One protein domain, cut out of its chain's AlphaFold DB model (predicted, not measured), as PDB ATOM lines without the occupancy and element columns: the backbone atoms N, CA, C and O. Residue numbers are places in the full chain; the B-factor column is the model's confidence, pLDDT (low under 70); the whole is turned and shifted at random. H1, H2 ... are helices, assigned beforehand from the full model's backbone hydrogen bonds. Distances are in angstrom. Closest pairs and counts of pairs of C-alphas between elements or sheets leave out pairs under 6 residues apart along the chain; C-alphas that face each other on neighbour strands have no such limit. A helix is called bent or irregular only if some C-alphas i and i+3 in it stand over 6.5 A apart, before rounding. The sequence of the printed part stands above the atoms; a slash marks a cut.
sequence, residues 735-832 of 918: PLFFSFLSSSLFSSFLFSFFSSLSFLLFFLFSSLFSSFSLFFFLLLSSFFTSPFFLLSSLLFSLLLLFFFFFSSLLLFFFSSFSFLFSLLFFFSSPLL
ATOM      1  N   PRO A 735     157.642 168.120 175.921       74.94
ATOM      2  CA  PRO A 735     158.884 167.617 175.318       74.94
ATOM      3  C   PRO A 735     159.029 168.030 173.843       74.94
ATOM      4  O   PRO A 735     160.139 168.175 173.333       74.94
ATOM      5  N   LEU A 736     157.903 168.296 173.171       76.81
ATOM      6  CA  LEU A 736     157.870 168.836 171.814       76.81
ATOM      7  C   LEU A 736     158.486 170.239 171.741       76.81
ATOM      8  O   LEU A 736     159.180 170.539 170.772       76.81
ATOM      9  N   PHE A 737     158.318 171.075 172.766       80.19
ATOM     10  CA  PHE A 737     158.885 172.424 172.800       80.19
ATOM     11  C   PHE A 737     160.407 172.431 172.659       80.19
ATOM     12  O   PHE A 737     160.945 173.234 171.899       80.19
ATOM     13  N   PHE A 738     161.102 171.489 173.301       74.31
ATOM     14  CA  PHE A 738     162.555 171.357 173.161       74.31
ATOM     15  C   PHE A 738     162.977 170.915 171.758       74.31
ATOM     16  O   PHE A 738     163.995 171.386 171.255       74.31
ATOM     17  N   SER A 739     162.178 170.083 171.084       78.38
ATOM     18  CA  SER A 739     162.436 169.740 169.679       78.38
ATOM     19  C   SER A 739     162.198 170.932 168.739       78.38
ATOM     20  O   SER A 739     162.985 171.161 167.820       78.38
ATOM     21  N   PHE A 740     161.179 171.755 169.018       74.94
ATOM     22  CA  PHE A 740     160.828 172.925 168.210       74.94
ATOM     23  C   PHE A 740     161.737 174.134 168.442       74.94
ATOM     24  O   PHE A 740     161.944 174.898 167.501       74.94
ATOM     25  N   LEU A 741     162.343 174.280 169.626       70.94
ATOM     26  CA  LEU A 741     163.327 175.327 169.938       70.94
ATOM     27  C   LEU A 741     164.520 175.350 168.971       70.94
ATOM     28  O   LEU A 741     165.112 176.405 168.764       70.94
ATOM     29  N   SER A 742     164.849 174.215 168.346       76.31
ATOM     30  CA  SER A 742     165.901 174.138 167.323       76.31
ATOM     31  C   SER A 742     165.513 174.778 165.980       76.31
ATOM     32  O   SER A 742     166.381 175.066 165.156       76.31
ATOM     33  N   SER A 743     164.222 175.034 165.748       86.06
ATOM     34  CA  SER A 743     163.729 175.621 164.503       86.06
ATOM     35  C   SER A 743     163.647 177.150 164.597       86.06
ATOM     36  O   SER A 743     163.010 177.714 165.488       86.06
ATOM     37  N   SER A 744     164.247 177.847 163.630       79.06
ATOM     38  CA  SER A 744     164.208 179.318 163.517       79.06
ATOM     39  C   SER A 744     162.787 179.887 163.352       79.06
ATOM     40  O   SER A 744     162.514 181.045 163.676       79.06
ATOM     41  N   LEU A 745     161.846 179.067 162.880       77.00
ATOM     42  CA  LEU A 745     160.433 179.429 162.781       77.00
ATOM     43  C   LEU A 745     159.760 179.491 164.157       77.00
ATOM     44  O   LEU A 745     158.912 180.346 164.393       77.00
ATOM     45  N   PHE A 746     160.162 178.633 165.091       81.75
ATOM     46  CA  PHE A 746     159.577 178.625 166.425       81.75
ATOM     47  C   PHE A 746     160.110 179.762 167.302       81.75
ATOM     48  O   PHE A 746     159.348 180.354 168.064       81.75
ATOM     49  N   SER A 747     161.386 180.135 167.156       78.44
ATOM     50  CA  SER A 747     161.940 181.300 167.859       78.44
ATOM     51  C   SER A 747     161.307 182.614 167.388       78.44
ATOM     52  O   SER A 747     160.982 183.463 168.218       78.44
ATOM     53  N   SER A 748     161.046 182.765 166.084       79.38
ATOM     54  CA  SER A 748     160.320 183.930 165.555       79.38
ATOM     55  C   SER A 748     158.848 183.947 165.986       79.38
ATOM     56  O   SER A 748     158.343 185.004 166.370       79.38
ATOM     57  N   PHE A 749     158.182 182.787 166.034       85.25
ATOM     58  CA  PHE A 749     156.840 182.665 166.610       85.25
ATOM     59  C   PHE A 749     156.817 183.079 168.086       85.25
ATOM     60  O   PHE A 749     156.028 183.949 168.450       85.25
ATOM     61  N   LEU A 750     157.708 182.536 168.923       81.19
ATOM     62  CA  LEU A 750     157.795 182.902 170.339       81.19
ATOM     63  C   LEU A 750     158.064 184.395 170.516       81.19
ATOM     64  O   LEU A 750     157.386 185.039 171.309       81.19
ATOM     65  N   PHE A 751     158.981 184.976 169.741       82.56
ATOM     66  CA  PHE A 751     159.236 186.416 169.779       82.56
ATOM     67  C   PHE A 751     157.986 187.234 169.411       82.56
ATOM     68  O   PHE A 751     157.640 188.190 170.110       82.56
ATOM     69  N   SER A 752     157.254 186.846 168.361       81.94
ATOM     70  CA  SER A 752     155.999 187.509 167.969       81.94
ATOM     71  C   SER A 752     154.893 187.355 169.027       81.94
ATOM     72  O   SER A 752     154.165 188.302 169.326       81.94
ATOM     73  N   PHE A 753     154.812 186.190 169.671       85.75
ATOM     74  CA  PHE A 753     153.865 185.915 170.744       85.75
ATOM     75  C   PHE A 753     154.188 186.739 171.996       85.75
ATOM     76  O   PHE A 753     153.318 187.414 172.533       85.75
ATOM     77  N   PHE A 754     155.446 186.764 172.440       83.31
ATOM     78  CA  PHE A 754     155.851 187.547 173.608       83.31
ATOM     79  C   PHE A 754     155.767 189.058 173.375       83.31
ATOM     80  O   PHE A 754     155.423 189.784 174.303       83.31
ATOM     81  N   SER A 755     156.047 189.540 172.161       80.19
ATOM     82  CA  SER A 755     155.903 190.963 171.816       80.19
ATOM     83  C   SER A 755     154.439 191.403 171.716       80.19
ATOM     84  O   SER A 755     154.091 192.479 172.194       80.19
ATOM     85  N   SER A 756     153.553 190.568 171.167       81.56
ATOM     86  CA  SER A 756     152.110 190.848 171.176       81.56
ATOM     87  C   SER A 756     151.511 190.755 172.582       81.56
ATOM     88  O   SER A 756     150.712 191.612 172.960       81.56
ATOM     89  N   LEU A 757     151.941 189.783 173.393       82.12
ATOM     90  CA  LEU A 757     151.523 189.652 174.787       82.12
ATOM     91  C   LEU A 757     152.007 190.831 175.641       82.12
ATOM     92  O   LEU A 757     151.231 191.369 176.427       82.12
ATOM     93  N   SER A 758     153.258 191.273 175.478       79.38
ATOM     94  CA  SER A 758     153.783 192.434 176.203       79.38
ATOM     95  C   SER A 758     153.085 193.729 175.787       79.38
ATOM     96  O   SER A 758     152.763 194.542 176.651       79.38
ATOM     97  N   PHE A 759     152.765 193.893 174.499       79.25
ATOM     98  CA  PHE A 759     151.978 195.023 174.008       79.25
ATOM     99  C   PHE A 759     150.551 195.023 174.575       79.25
ATOM    100  O   PHE A 759     150.071 196.056 175.040       79.25
ATOM    101  N   LEU A 760     149.883 193.866 174.600       81.56
ATOM    102  CA  LEU A 760     148.545 193.723 175.178       81.56
ATOM    103  C   LEU A 760     148.549 193.986 176.688       81.56
ATOM    104  O   LEU A 760     147.686 194.711 177.183       81.56
ATOM    105  N   LEU A 761     149.537 193.459 177.417       80.31
ATOM    106  CA  LEU A 761     149.715 193.744 178.841       80.31
ATOM    107  C   LEU A 761     149.975 195.234 179.072       80.31
ATOM    108  O   LEU A 761     149.343 195.819 179.944       80.31
ATOM    109  N   PHE A 762     150.830 195.875 178.272       81.69
ATOM    110  CA  PHE A 762     151.076 197.315 178.350       81.69
ATOM    111  C   PHE A 762     149.802 198.137 178.100       81.69
ATOM    112  O   PHE A 762     149.506 199.073 178.845       81.69
ATOM    113  N   PHE A 763     149.005 197.773 177.092       79.00
ATOM    114  CA  PHE A 763     147.736 198.441 176.806       79.00
ATOM    115  C   PHE A 763     146.733 198.270 177.957       79.00
ATOM    116  O   PHE A 763     146.159 199.248 178.432       79.00
ATOM    117  N   LEU A 764     146.580 197.050 178.482       77.69
ATOM    118  CA  LEU A 764     145.722 196.794 179.640       77.69
ATOM    119  C   LEU A 764     146.197 197.564 180.877       77.69
ATOM    120  O   LEU A 764     145.386 198.219 181.526       77.69
ATOM    121  N   PHE A 765     147.498 197.575 181.166       77.06
ATOM    122  CA  PHE A 765     148.057 198.324 182.291       77.06
ATOM    123  C   PHE A 765     147.890 199.835 182.142       77.06
ATOM    124  O   PHE A 765     147.533 200.495 183.114       77.06
ATOM    125  N   SER A 766     148.104 200.399 180.952       75.88
ATOM    126  CA  SER A 766     147.891 201.833 180.714       75.88
ATOM    127  C   SER A 766     146.410 202.221 180.813       75.88
ATOM    128  O   SER A 766     146.084 203.270 181.374       75.88
ATOM    129  N   SER A 767     145.493 201.353 180.371       75.06
ATOM    130  CA  SER A 767     144.048 201.546 180.554       75.06
ATOM    131  C   SER A 767     143.632 201.468 182.032       75.06
ATOM    132  O   SER A 767     142.911 202.336 182.522       75.06
ATOM    133  N   LEU A 768     144.170 200.504 182.788       77.25
ATOM    134  CA  LEU A 768     143.954 200.392 184.229       77.25
ATOM    135  C   LEU A 768     144.511 201.616 184.954       77.25
ATOM    136  O   LEU A 768     143.797 202.235 185.736       77.25
ATOM    137  N   PHE A 769     145.742 202.023 184.650       80.12
ATOM    138  CA  PHE A 769     146.382 203.174 185.278       80.12
ATOM    139  C   PHE A 769     145.649 204.484 184.977       80.12
ATOM    140  O   PHE A 769     145.445 205.282 185.886       80.12
ATOM    141  N   SER A 770     145.202 204.697 183.736       75.00
ATOM    142  CA  SER A 770     144.409 205.879 183.369       75.00
ATOM    143  C   SER A 770     143.026 205.886 184.024       75.00
ATOM    144  O   SER A 770     142.582 206.927 184.502       75.00
ATOM    145  N   SER A 771     142.360 204.732 184.131       77.88
ATOM    146  CA  SER A 771     141.096 204.632 184.869       77.88
ATOM    147  C   SER A 771     141.283 204.884 186.370       77.88
ATOM    148  O   SER A 771     140.465 205.563 186.989       77.88
ATOM    149  N   PHE A 772     142.395 204.416 186.947       76.88
ATOM    150  CA  PHE A 772     142.722 204.603 188.357       76.88
ATOM    151  C   PHE A 772     143.149 206.042 188.665       76.88
ATOM    152  O   PHE A 772     142.776 206.582 189.702       76.88
ATOM    153  N   SER A 773     143.886 206.699 187.766       76.06
ATOM    154  CA  SER A 773     144.256 208.109 187.917       76.06
ATOM    155  C   SER A 773     143.047 209.029 187.761       76.06
ATOM    156  O   SER A 773     142.902 209.978 188.530       76.06
ATOM    157  N   LEU A 774     142.129 208.716 186.841       78.62
ATOM    158  CA  LEU A 774     140.862 209.428 186.691       78.62
ATOM    159  C   LEU A 774     139.955 209.211 187.908       78.62
ATOM    160  O   LEU A 774     139.384 210.172 188.420       78.62
ATOM    161  N   PHE A 775     139.882 207.983 188.429       78.81
ATOM    162  CA  PHE A 775     139.217 207.691 189.699       78.81
ATOM    163  C   PHE A 775     139.810 208.512 190.843       78.81
ATOM    164  O   PHE A 775     139.071 209.177 191.559       78.81
ATOM    165  N   PHE A 776     141.137 208.521 190.980       76.25
ATOM    166  CA  PHE A 776     141.845 209.286 192.002       76.25
ATOM    167  C   PHE A 776     141.555 210.784 191.891       76.25
ATOM    168  O   PHE A 776     141.266 211.432 192.892       76.25
ATOM    169  N   PHE A 777     141.574 211.327 190.674       77.94
ATOM    170  CA  PHE A 777     141.277 212.732 190.417       77.94
ATOM    171  C   PHE A 777     139.834 213.099 190.791       77.94
ATOM    172  O   PHE A 777     139.609 214.116 191.445       77.94
ATOM    173  N   LEU A 778     138.859 212.261 190.425       77.25
ATOM    174  CA  LEU A 778     137.449 212.473 190.769       77.25
ATOM    175  C   LEU A 778     137.180 212.298 192.265       77.25
ATOM    176  O   LEU A 778     136.371 213.017 192.850       77.25
ATOM    177  N   LEU A 779     137.899 211.384 192.907       76.12
ATOM    178  CA  LEU A 779     137.858 211.221 194.347       76.12
ATOM    179  C   LEU A 779     138.411 212.474 195.040       76.12
ATOM    180  O   LEU A 779     137.739 213.031 195.906       76.12
ATOM    181  N   LEU A 780     139.572 212.983 194.608       75.00
ATOM    182  CA  LEU A 780     140.145 214.239 195.103       75.00
ATOM    183  C   LEU A 780     139.168 215.404 194.946       75.00
ATOM    184  O   LEU A 780     138.941 216.139 195.905       75.00
ATOM    185  N   SER A 781     138.582 215.578 193.759       73.00
ATOM    186  CA  SER A 781     137.676 216.698 193.497       73.00
ATOM    187  C   SER A 781     136.407 216.624 194.354       73.00
ATOM    188  O   SER A 781     135.940 217.650 194.854       73.00
ATOM    189  N   SER A 782     135.897 215.417 194.624       70.19
ATOM    190  CA  SER A 782     134.793 215.210 195.570       70.19
ATOM    191  C   SER A 782     135.191 215.503 197.025       70.19
ATOM    192  O   SER A 782     134.402 216.068 197.781       70.19
ATOM    193  N   PHE A 783     136.436 215.212 197.419       70.19
ATOM    194  CA  PHE A 783     136.925 215.507 198.767       70.19
ATOM    195  C   PHE A 783     137.087 217.005 199.020       70.19
ATOM    196  O   PHE A 783     136.695 217.475 200.089       70.19
ATOM    197  N   PHE A 784     137.589 217.761 198.039       71.19
ATOM    198  CA  PHE A 784     137.766 219.214 198.159       71.19
ATOM    199  C   PHE A 784     136.453 220.003 198.200       71.19
ATOM    200  O   PHE A 784     136.457 221.165 198.598       71.19
ATOM    201  N   THR A 785     135.332 219.389 197.824       69.12
ATOM    202  CA  THR A 785     134.012 220.037 197.833       69.12
ATOM    203  C   THR A 785     133.175 219.701 199.073       69.12
ATOM    204  O   THR A 785     132.124 220.306 199.278       69.12
ATOM    205  N   SER A 786     133.638 218.790 199.937       68.56
ATOM    206  CA  SER A 786     132.910 218.375 201.143       68.56
ATOM    207  C   SER A 786     133.394 219.106 202.414       68.56
ATOM    208  O   SER A 786     134.595 219.313 202.582       68.56
ATOM    209  N   PRO A 787     132.503 219.462 203.364       55.97
ATOM    210  CA  PRO A 787     132.868 220.188 204.589       55.97
ATOM    211  C   PRO A 787     133.628 219.346 205.640       55.97
ATOM    212  O   PRO A 787     133.961 219.851 206.710       55.97
ATOM    213  N   PHE A 788     133.935 218.073 205.368       62.03
ATOM    214  CA  PHE A 788     134.580 217.153 206.316       62.03
ATOM    215  C   PHE A 788     136.102 217.054 206.100       62.03
ATOM    216  O   PHE A 788     136.636 216.007 205.740       62.03
ATOM    217  N   PHE A 789     136.812 218.156 206.356       62.84
ATOM    218  CA  PHE A 789     138.243 218.325 206.041       62.84
ATOM    219  C   PHE A 789     139.212 217.422 206.844       62.84
ATOM    220  O   PHE A 789     140.334 217.157 206.419       62.84
ATOM    221  N   LEU A 790     138.803 216.942 208.025       56.94
ATOM    222  CA  LEU A 790     139.656 216.116 208.899       56.94
ATOM    223  C   LEU A 790     139.593 214.619 208.573       56.94
ATOM    224  O   LEU A 790     140.601 213.930 208.684       56.94
ATOM    225  N   LEU A 791     138.434 214.109 208.142       68.81
ATOM    226  CA  LEU A 791     138.319 212.718 207.695       68.81
ATOM    227  C   LEU A 791     138.942 212.545 206.300       68.81
ATOM    228  O   LEU A 791     139.544 211.513 206.007       68.81
ATOM    229  N   SER A 792     138.841 213.577 205.455       70.38
ATOM    230  CA  SER A 792     139.392 213.565 204.101       70.38
ATOM    231  C   SER A 792     140.922 213.534 204.078       70.38
ATOM    232  O   SER A 792     141.484 212.882 203.203       70.38
ATOM    233  N   SER A 793     141.612 214.145 205.047       60.94
ATOM    234  CA  SER A 793     143.083 214.142 205.099       60.94
ATOM    235  C   SER A 793     143.678 212.765 205.435       60.94
ATOM    236  O   SER A 793     144.686 212.371 204.848       60.94
ATOM    237  N   LEU A 794     143.030 211.995 206.317       70.19
ATOM    238  CA  LEU A 794     143.443 210.628 206.662       70.19
ATOM    239  C   LEU A 794     143.128 209.636 205.534       70.19
ATOM    240  O   LEU A 794     143.917 208.739 205.242       70.19
ATOM    241  N   LEU A 795     141.993 209.816 204.859       72.56
ATOM    242  CA  LEU A 795     141.629 208.995 203.706       72.56
ATOM    243  C   LEU A 795     142.548 209.296 202.510       72.56
ATOM    244  O   LEU A 795     142.990 208.376 201.825       72.56
ATOM    245  N   PHE A 796     142.926 210.564 202.322       78.19
ATOM    246  CA  PHE A 796     143.901 210.997 201.320       78.19
ATOM    247  C   PHE A 796     145.294 210.399 201.557       78.19
ATOM    248  O   PHE A 796     145.900 209.900 200.611       78.19
ATOM    249  N   SER A 797     145.797 210.378 202.798       69.25
ATOM    250  CA  SER A 797     147.113 209.790 203.095       69.25
ATOM    251  C   SER A 797     147.148 208.272 202.865       69.25
ATOM    252  O   SER A 797     148.115 207.768 202.291       69.25
ATOM    253  N   LEU A 798     146.074 207.552 203.212       74.56
ATOM    254  CA  LEU A 798     145.916 206.126 202.896       74.56
ATOM    255  C   LEU A 798     145.904 205.866 201.384       74.56
ATOM    256  O   LEU A 798     146.531 204.917 200.913       74.56
ATOM    257  N   LEU A 799     145.229 206.720 200.616       74.50
ATOM    258  CA  LEU A 799     145.158 206.592 199.161       74.50
ATOM    259  C   LEU A 799     146.497 206.882 198.475       74.50
ATOM    260  O   LEU A 799     146.855 206.202 197.515       74.50
ATOM    261  N   LEU A 800     147.262 207.845 198.991       75.06
ATOM    262  CA  LEU A 800     148.599 208.177 198.496       75.06
ATOM    263  C   LEU A 800     149.599 207.046 198.785       75.06
ATOM    264  O   LEU A 800     150.402 206.690 197.921       75.06
ATOM    265  N   LEU A 801     149.494 206.415 199.960       75.62
ATOM    266  CA  LEU A 801     150.278 205.230 200.313       75.62
ATOM    267  C   LEU A 801     149.919 204.022 199.433       75.62
ATOM    268  O   LEU A 801     150.816 203.334 198.947       75.62
ATOM    269  N   PHE A 802     148.628 203.797 199.162       76.44
ATOM    270  CA  PHE A 802     148.180 202.758 198.232       76.44
ATOM    271  C   PHE A 802     148.718 202.990 196.811       76.44
ATOM    272  O   PHE A 802     149.221 202.060 196.182       76.44
ATOM    273  N   PHE A 803     148.680 204.233 196.318       77.88
ATOM    274  CA  PHE A 803     149.232 204.590 195.010       77.88
ATOM    275  C   PHE A 803     150.750 204.355 194.937       77.88
ATOM    276  O   PHE A 803     151.240 203.755 193.978       77.88
ATOM    277  N   PHE A 804     151.500 204.758 195.968       73.06
ATOM    278  CA  PHE A 804     152.944 204.520 196.040       73.06
ATOM    279  C   PHE A 804     153.273 203.017 196.052       73.06
ATOM    280  O   PHE A 804     154.134 202.555 195.298       73.06
ATOM    281  N   PHE A 805     152.531 202.229 196.833       73.00
ATOM    282  CA  PHE A 805     152.669 200.773 196.859       73.00
ATOM    283  C   PHE A 805     152.376 200.139 195.491       73.00
ATOM    284  O   PHE A 805     153.155 199.325 195.000       73.00
ATOM    285  N   PHE A 806     151.299 200.553 194.821       70.38
ATOM    286  CA  PHE A 806     150.951 200.007 193.510       70.38
ATOM    287  C   PHE A 806     151.991 200.375 192.441       70.38
ATOM    288  O   PHE A 806     152.414 199.517 191.672       70.38
ATOM    289  N   SER A 807     152.462 201.627 192.426       65.00
ATOM    290  CA  SER A 807     153.482 202.087 191.472       65.00
ATOM    291  C   SER A 807     154.825 201.363 191.634       65.00
ATOM    292  O   SER A 807     155.444 200.998 190.636       65.00
ATOM    293  N   SER A 808     155.251 201.083 192.870       63.84
ATOM    294  CA  SER A 808     156.489 200.341 193.150       63.84
ATOM    295  C   SER A 808     156.390 198.862 192.761       63.84
ATOM    296  O   SER A 808     157.337 198.319 192.190       63.84
ATOM    297  N   LEU A 809     155.231 198.228 192.968       63.03
ATOM    298  CA  LEU A 809     154.962 196.855 192.522       63.03
ATOM    299  C   LEU A 809     154.990 196.748 190.985       63.03
ATOM    300  O   LEU A 809     155.527 195.791 190.428       63.03
ATOM    301  N   LEU A 810     154.493 197.778 190.297       67.31
ATOM    302  CA  LEU A 810     154.491 197.880 188.836       67.31
ATOM    303  C   LEU A 810     155.913 198.079 188.270       67.31
ATOM    304  O   LEU A 810     156.288 197.454 187.278       67.31
ATOM    305  N   LEU A 811     156.741 198.882 188.945       63.81
ATOM    306  CA  LEU A 811     158.156 199.082 188.608       63.81
ATOM    307  C   LEU A 811     158.978 197.794 188.798       63.81
ATOM    308  O   LEU A 811     159.795 197.449 187.945       63.81
ATOM    309  N   PHE A 812     158.711 197.047 189.874       67.88
ATOM    310  CA  PHE A 812     159.295 195.724 190.115       67.88
ATOM    311  C   PHE A 812     158.867 194.690 189.058       67.88
ATOM    312  O   PHE A 812     159.663 193.859 188.611       67.88
ATOM    313  N   PHE A 813     157.615 194.750 188.606       66.88
ATOM    314  CA  PHE A 813     157.121 193.877 187.545       66.88
ATOM    315  C   PHE A 813     157.822 194.148 186.205       66.88
ATOM    316  O   PHE A 813     158.297 193.221 185.553       66.88
ATOM    317  N   PHE A 814     157.964 195.413 185.799       65.31
ATOM    318  CA  PHE A 814     158.659 195.733 184.550       65.31
ATOM    319  C   PHE A 814     160.153 195.407 184.598       65.31
ATOM    320  O   PHE A 814     160.698 194.921 183.605       65.31
ATOM    321  N   SER A 815     160.815 195.605 185.743       58.97
ATOM    322  CA  SER A 815     162.226 195.239 185.884       58.97
ATOM    323  C   SER A 815     162.429 193.721 185.797       58.97
ATOM    324  O   SER A 815     163.295 193.269 185.047       58.97
ATOM    325  N   SER A 816     161.576 192.920 186.441       65.56
ATOM    326  CA  SER A 816     161.624 191.452 186.344       65.56
ATOM    327  C   SER A 816     161.285 190.922 184.944       65.56
ATOM    328  O   SER A 816     161.954 190.006 184.463       65.56
ATOM    329  N   PHE A 817     160.325 191.526 184.234       61.66
ATOM    330  CA  PHE A 817     160.007 191.142 182.853       61.66
ATOM    331  C   PHE A 817     161.143 191.499 181.884       61.66
ATOM    332  O   PHE A 817     161.493 190.698 181.017       61.66
ATOM    333  N   SER A 818     161.771 192.669 182.061       61.97
ATOM    334  CA  SER A 818     162.945 193.068 181.276       61.97
ATOM    335  C   SER A 818     164.138 192.130 181.504       61.97
ATOM    336  O   SER A 818     164.802 191.729 180.549       61.97
ATOM    337  N   PHE A 819     164.344 191.683 182.748       63.41
ATOM    338  CA  PHE A 819     165.362 190.697 183.100       63.41
ATOM    339  C   PHE A 819     165.092 189.336 182.442       63.41
ATOM    340  O   PHE A 819     165.980 188.771 181.804       63.41
ATOM    341  N   LEU A 820     163.855 188.835 182.503       62.50
ATOM    342  CA  LEU A 820     163.471 187.570 181.871       62.50
ATOM    343  C   LEU A 820     163.598 187.624 180.341       62.50
ATOM    344  O   LEU A 820     164.061 186.664 179.726       62.50
ATOM    345  N   PHE A 821     163.267 188.762 179.727       57.84
ATOM    346  CA  PHE A 821     163.463 188.982 178.295       57.84
ATOM    347  C   PHE A 821     164.950 188.999 177.916       57.84
ATOM    348  O   PHE A 821     165.330 188.401 176.912       57.84
ATOM    349  N   SER A 822     165.808 189.611 178.740       56.75
ATOM    350  CA  SER A 822     167.262 189.598 178.523       56.75
ATOM    351  C   SER A 822     167.867 188.193 178.647       56.75
ATOM    352  O   SER A 822     168.722 187.822 177.842       56.75
ATOM    353  N   LEU A 823     167.360 187.368 179.574       56.97
ATOM    354  CA  LEU A 823     167.727 185.956 179.712       56.97
ATOM    355  C   LEU A 823     167.282 185.134 178.498       56.97
ATOM    356  O   LEU A 823     168.082 184.394 177.932       56.97
ATOM    357  N   LEU A 824     166.029 185.283 178.060       55.50
ATOM    358  CA  LEU A 824     165.520 184.591 176.871       55.50
ATOM    359  C   LEU A 824     166.293 184.994 175.610       55.50
ATOM    360  O   LEU A 824     166.635 184.126 174.808       55.50
ATOM    361  N   PHE A 825     166.628 186.279 175.460       60.06
ATOM    362  CA  PHE A 825     167.455 186.758 174.355       60.06
ATOM    363  C   PHE A 825     168.845 186.105 174.376       60.06
ATOM    364  O   PHE A 825     169.285 185.587 173.350       60.06
ATOM    365  N   PHE A 826     169.482 186.030 175.551       57.03
ATOM    366  CA  PHE A 826     170.774 185.366 175.732       57.03
ATOM    367  C   PHE A 826     170.730 183.888 175.301       57.03
ATOM    368  O   PHE A 826     171.568 183.457 174.509       57.03
ATOM    369  N   PHE A 827     169.708 183.134 175.720       50.72
ATOM    370  CA  PHE A 827     169.549 181.717 175.356       50.72
ATOM    371  C   PHE A 827     169.100 181.478 173.907       50.72
ATOM    372  O   PHE A 827     169.369 180.416 173.352       50.72
ATOM    373  N   SER A 828     168.447 182.450 173.269       45.47
ATOM    374  CA  SER A 828     167.961 182.334 171.886       45.47
ATOM    375  C   SER A 828     169.025 182.583 170.811       45.47
ATOM    376  O   SER A 828     168.725 182.463 169.626       45.47
ATOM    377  N   SER A 829     170.258 182.929 171.202       46.38
ATOM    378  CA  SER A 829     171.364 183.201 170.279       46.38
ATOM    379  C   SER A 829     172.279 181.969 170.111       46.38
ATOM    380  O   SER A 829     173.272 181.818 170.826       46.38
ATOM    381  N   PRO A 830     172.006 181.060 169.150       47.16
ATOM    382  CA  PRO A 830     172.799 179.837 168.965       47.16
ATOM    383  C   PRO A 830     174.277 180.114 168.631       47.16
ATOM    384  O   PRO A 830     175.125 179.257 168.862       47.16
ATOM    385  N   LEU A 831     174.602 181.323 168.156       46.91
ATOM    386  CA  LEU A 831     175.965 181.753 167.831       46.91
ATOM    387  C   LEU A 831     176.861 181.975 169.062       46.91
ATOM    388  O   LEU A 831     178.070 181.800 168.954       46.91
ATOM    389  N   LEU A 832     176.311 182.322 170.231       47.97
ATOM    390  CA  LEU A 832     177.119 182.534 171.443       47.97
ATOM    391  C   LEU A 832     177.470 181.218 172.151       47.97
ATOM    392  O   LEU A 832     178.531 181.110 172.763       47.97
TER     393      LEU A 832
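Overview. This is residues 735 to 832 of the 918 residues of the protein "Hypothetical protein" of Sepia pharaonis (UniProt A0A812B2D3). Picture a long, open helical hairpin: H2 and H3 run side by side in opposite ways for almost the whole length of the domain, joined by a turn at one end. At the other end, where H2 begins, the short helix H1 is turned off sharply from H2. The printed part has 98 residues with three named helices, in the order H1, H2, H3, and no named strand; the class is all helix. The whole is extended, a rod spanning 68 by 22 by 19 A, with a radius of gyration of the C-alphas of 21.5 A.

Along the chain. Begin with the longest helix, H2, residues 744 to 784. Find C-alpha 744 at (164.208, 179.318, 163.517); from there the helix runs 59.1 A to C-alpha 784 at (137.766, 219.214, 198.159). Next look for H3, residues 789 to 827, which measures 57.1 A from its first to its last C-alpha and ends at C-alpha 827, at (169.549, 181.717, 175.356). Before H2 you will find H1, residues 735 to 740, with 9.1 A from first to last C-alpha. No helix here is bent or irregular.

Arrangement. Compare H2 with H3: they form a helical hairpin, at a shallow tilt of 8 degrees, opposite ways, with their centres 13.3 A apart. They only just touch, with 3 pairs of C-alphas within 8 A. Look for the place where they touch at residues 780 to 783 of H2 and residues 789 to 796 of H3 alone; the closest C-alphas of the two helices are those of Phe 783 and Ser 792, 6.2 A apart. Now go to the beginning of H2, where H1 is close but not clearly touching: the closest C-alphas, those of Phe 740 and Phe 746, are 6.1 A apart. The lines of H1 and H2 are about perpendicular, at 75 degrees. H1 and H3 are apart. In the backbone of H2 every O i to N i+4 pair is within hydrogen-bond range, while in H3 33 of 35 are and in H1 1 of 2.

Size, cuts and confidence. The two C-alphas farthest apart are those of Pro 787 and Leu 831, at 68.5 A, while the first and last printed C-alphas, of Pro 735 and Leu 832, are 23.9 A apart. The printed part has no cut, and both links, H1 to H2 and H2 to H3, are tight. Residues 785 to 790, of which 789 and 790 belong to H3, stand free. In the B-factor column, the mean pLDDT of the printed part is 71.1; look for values under 70 at residues 785 to 791, 793, 797 and 807 to 832.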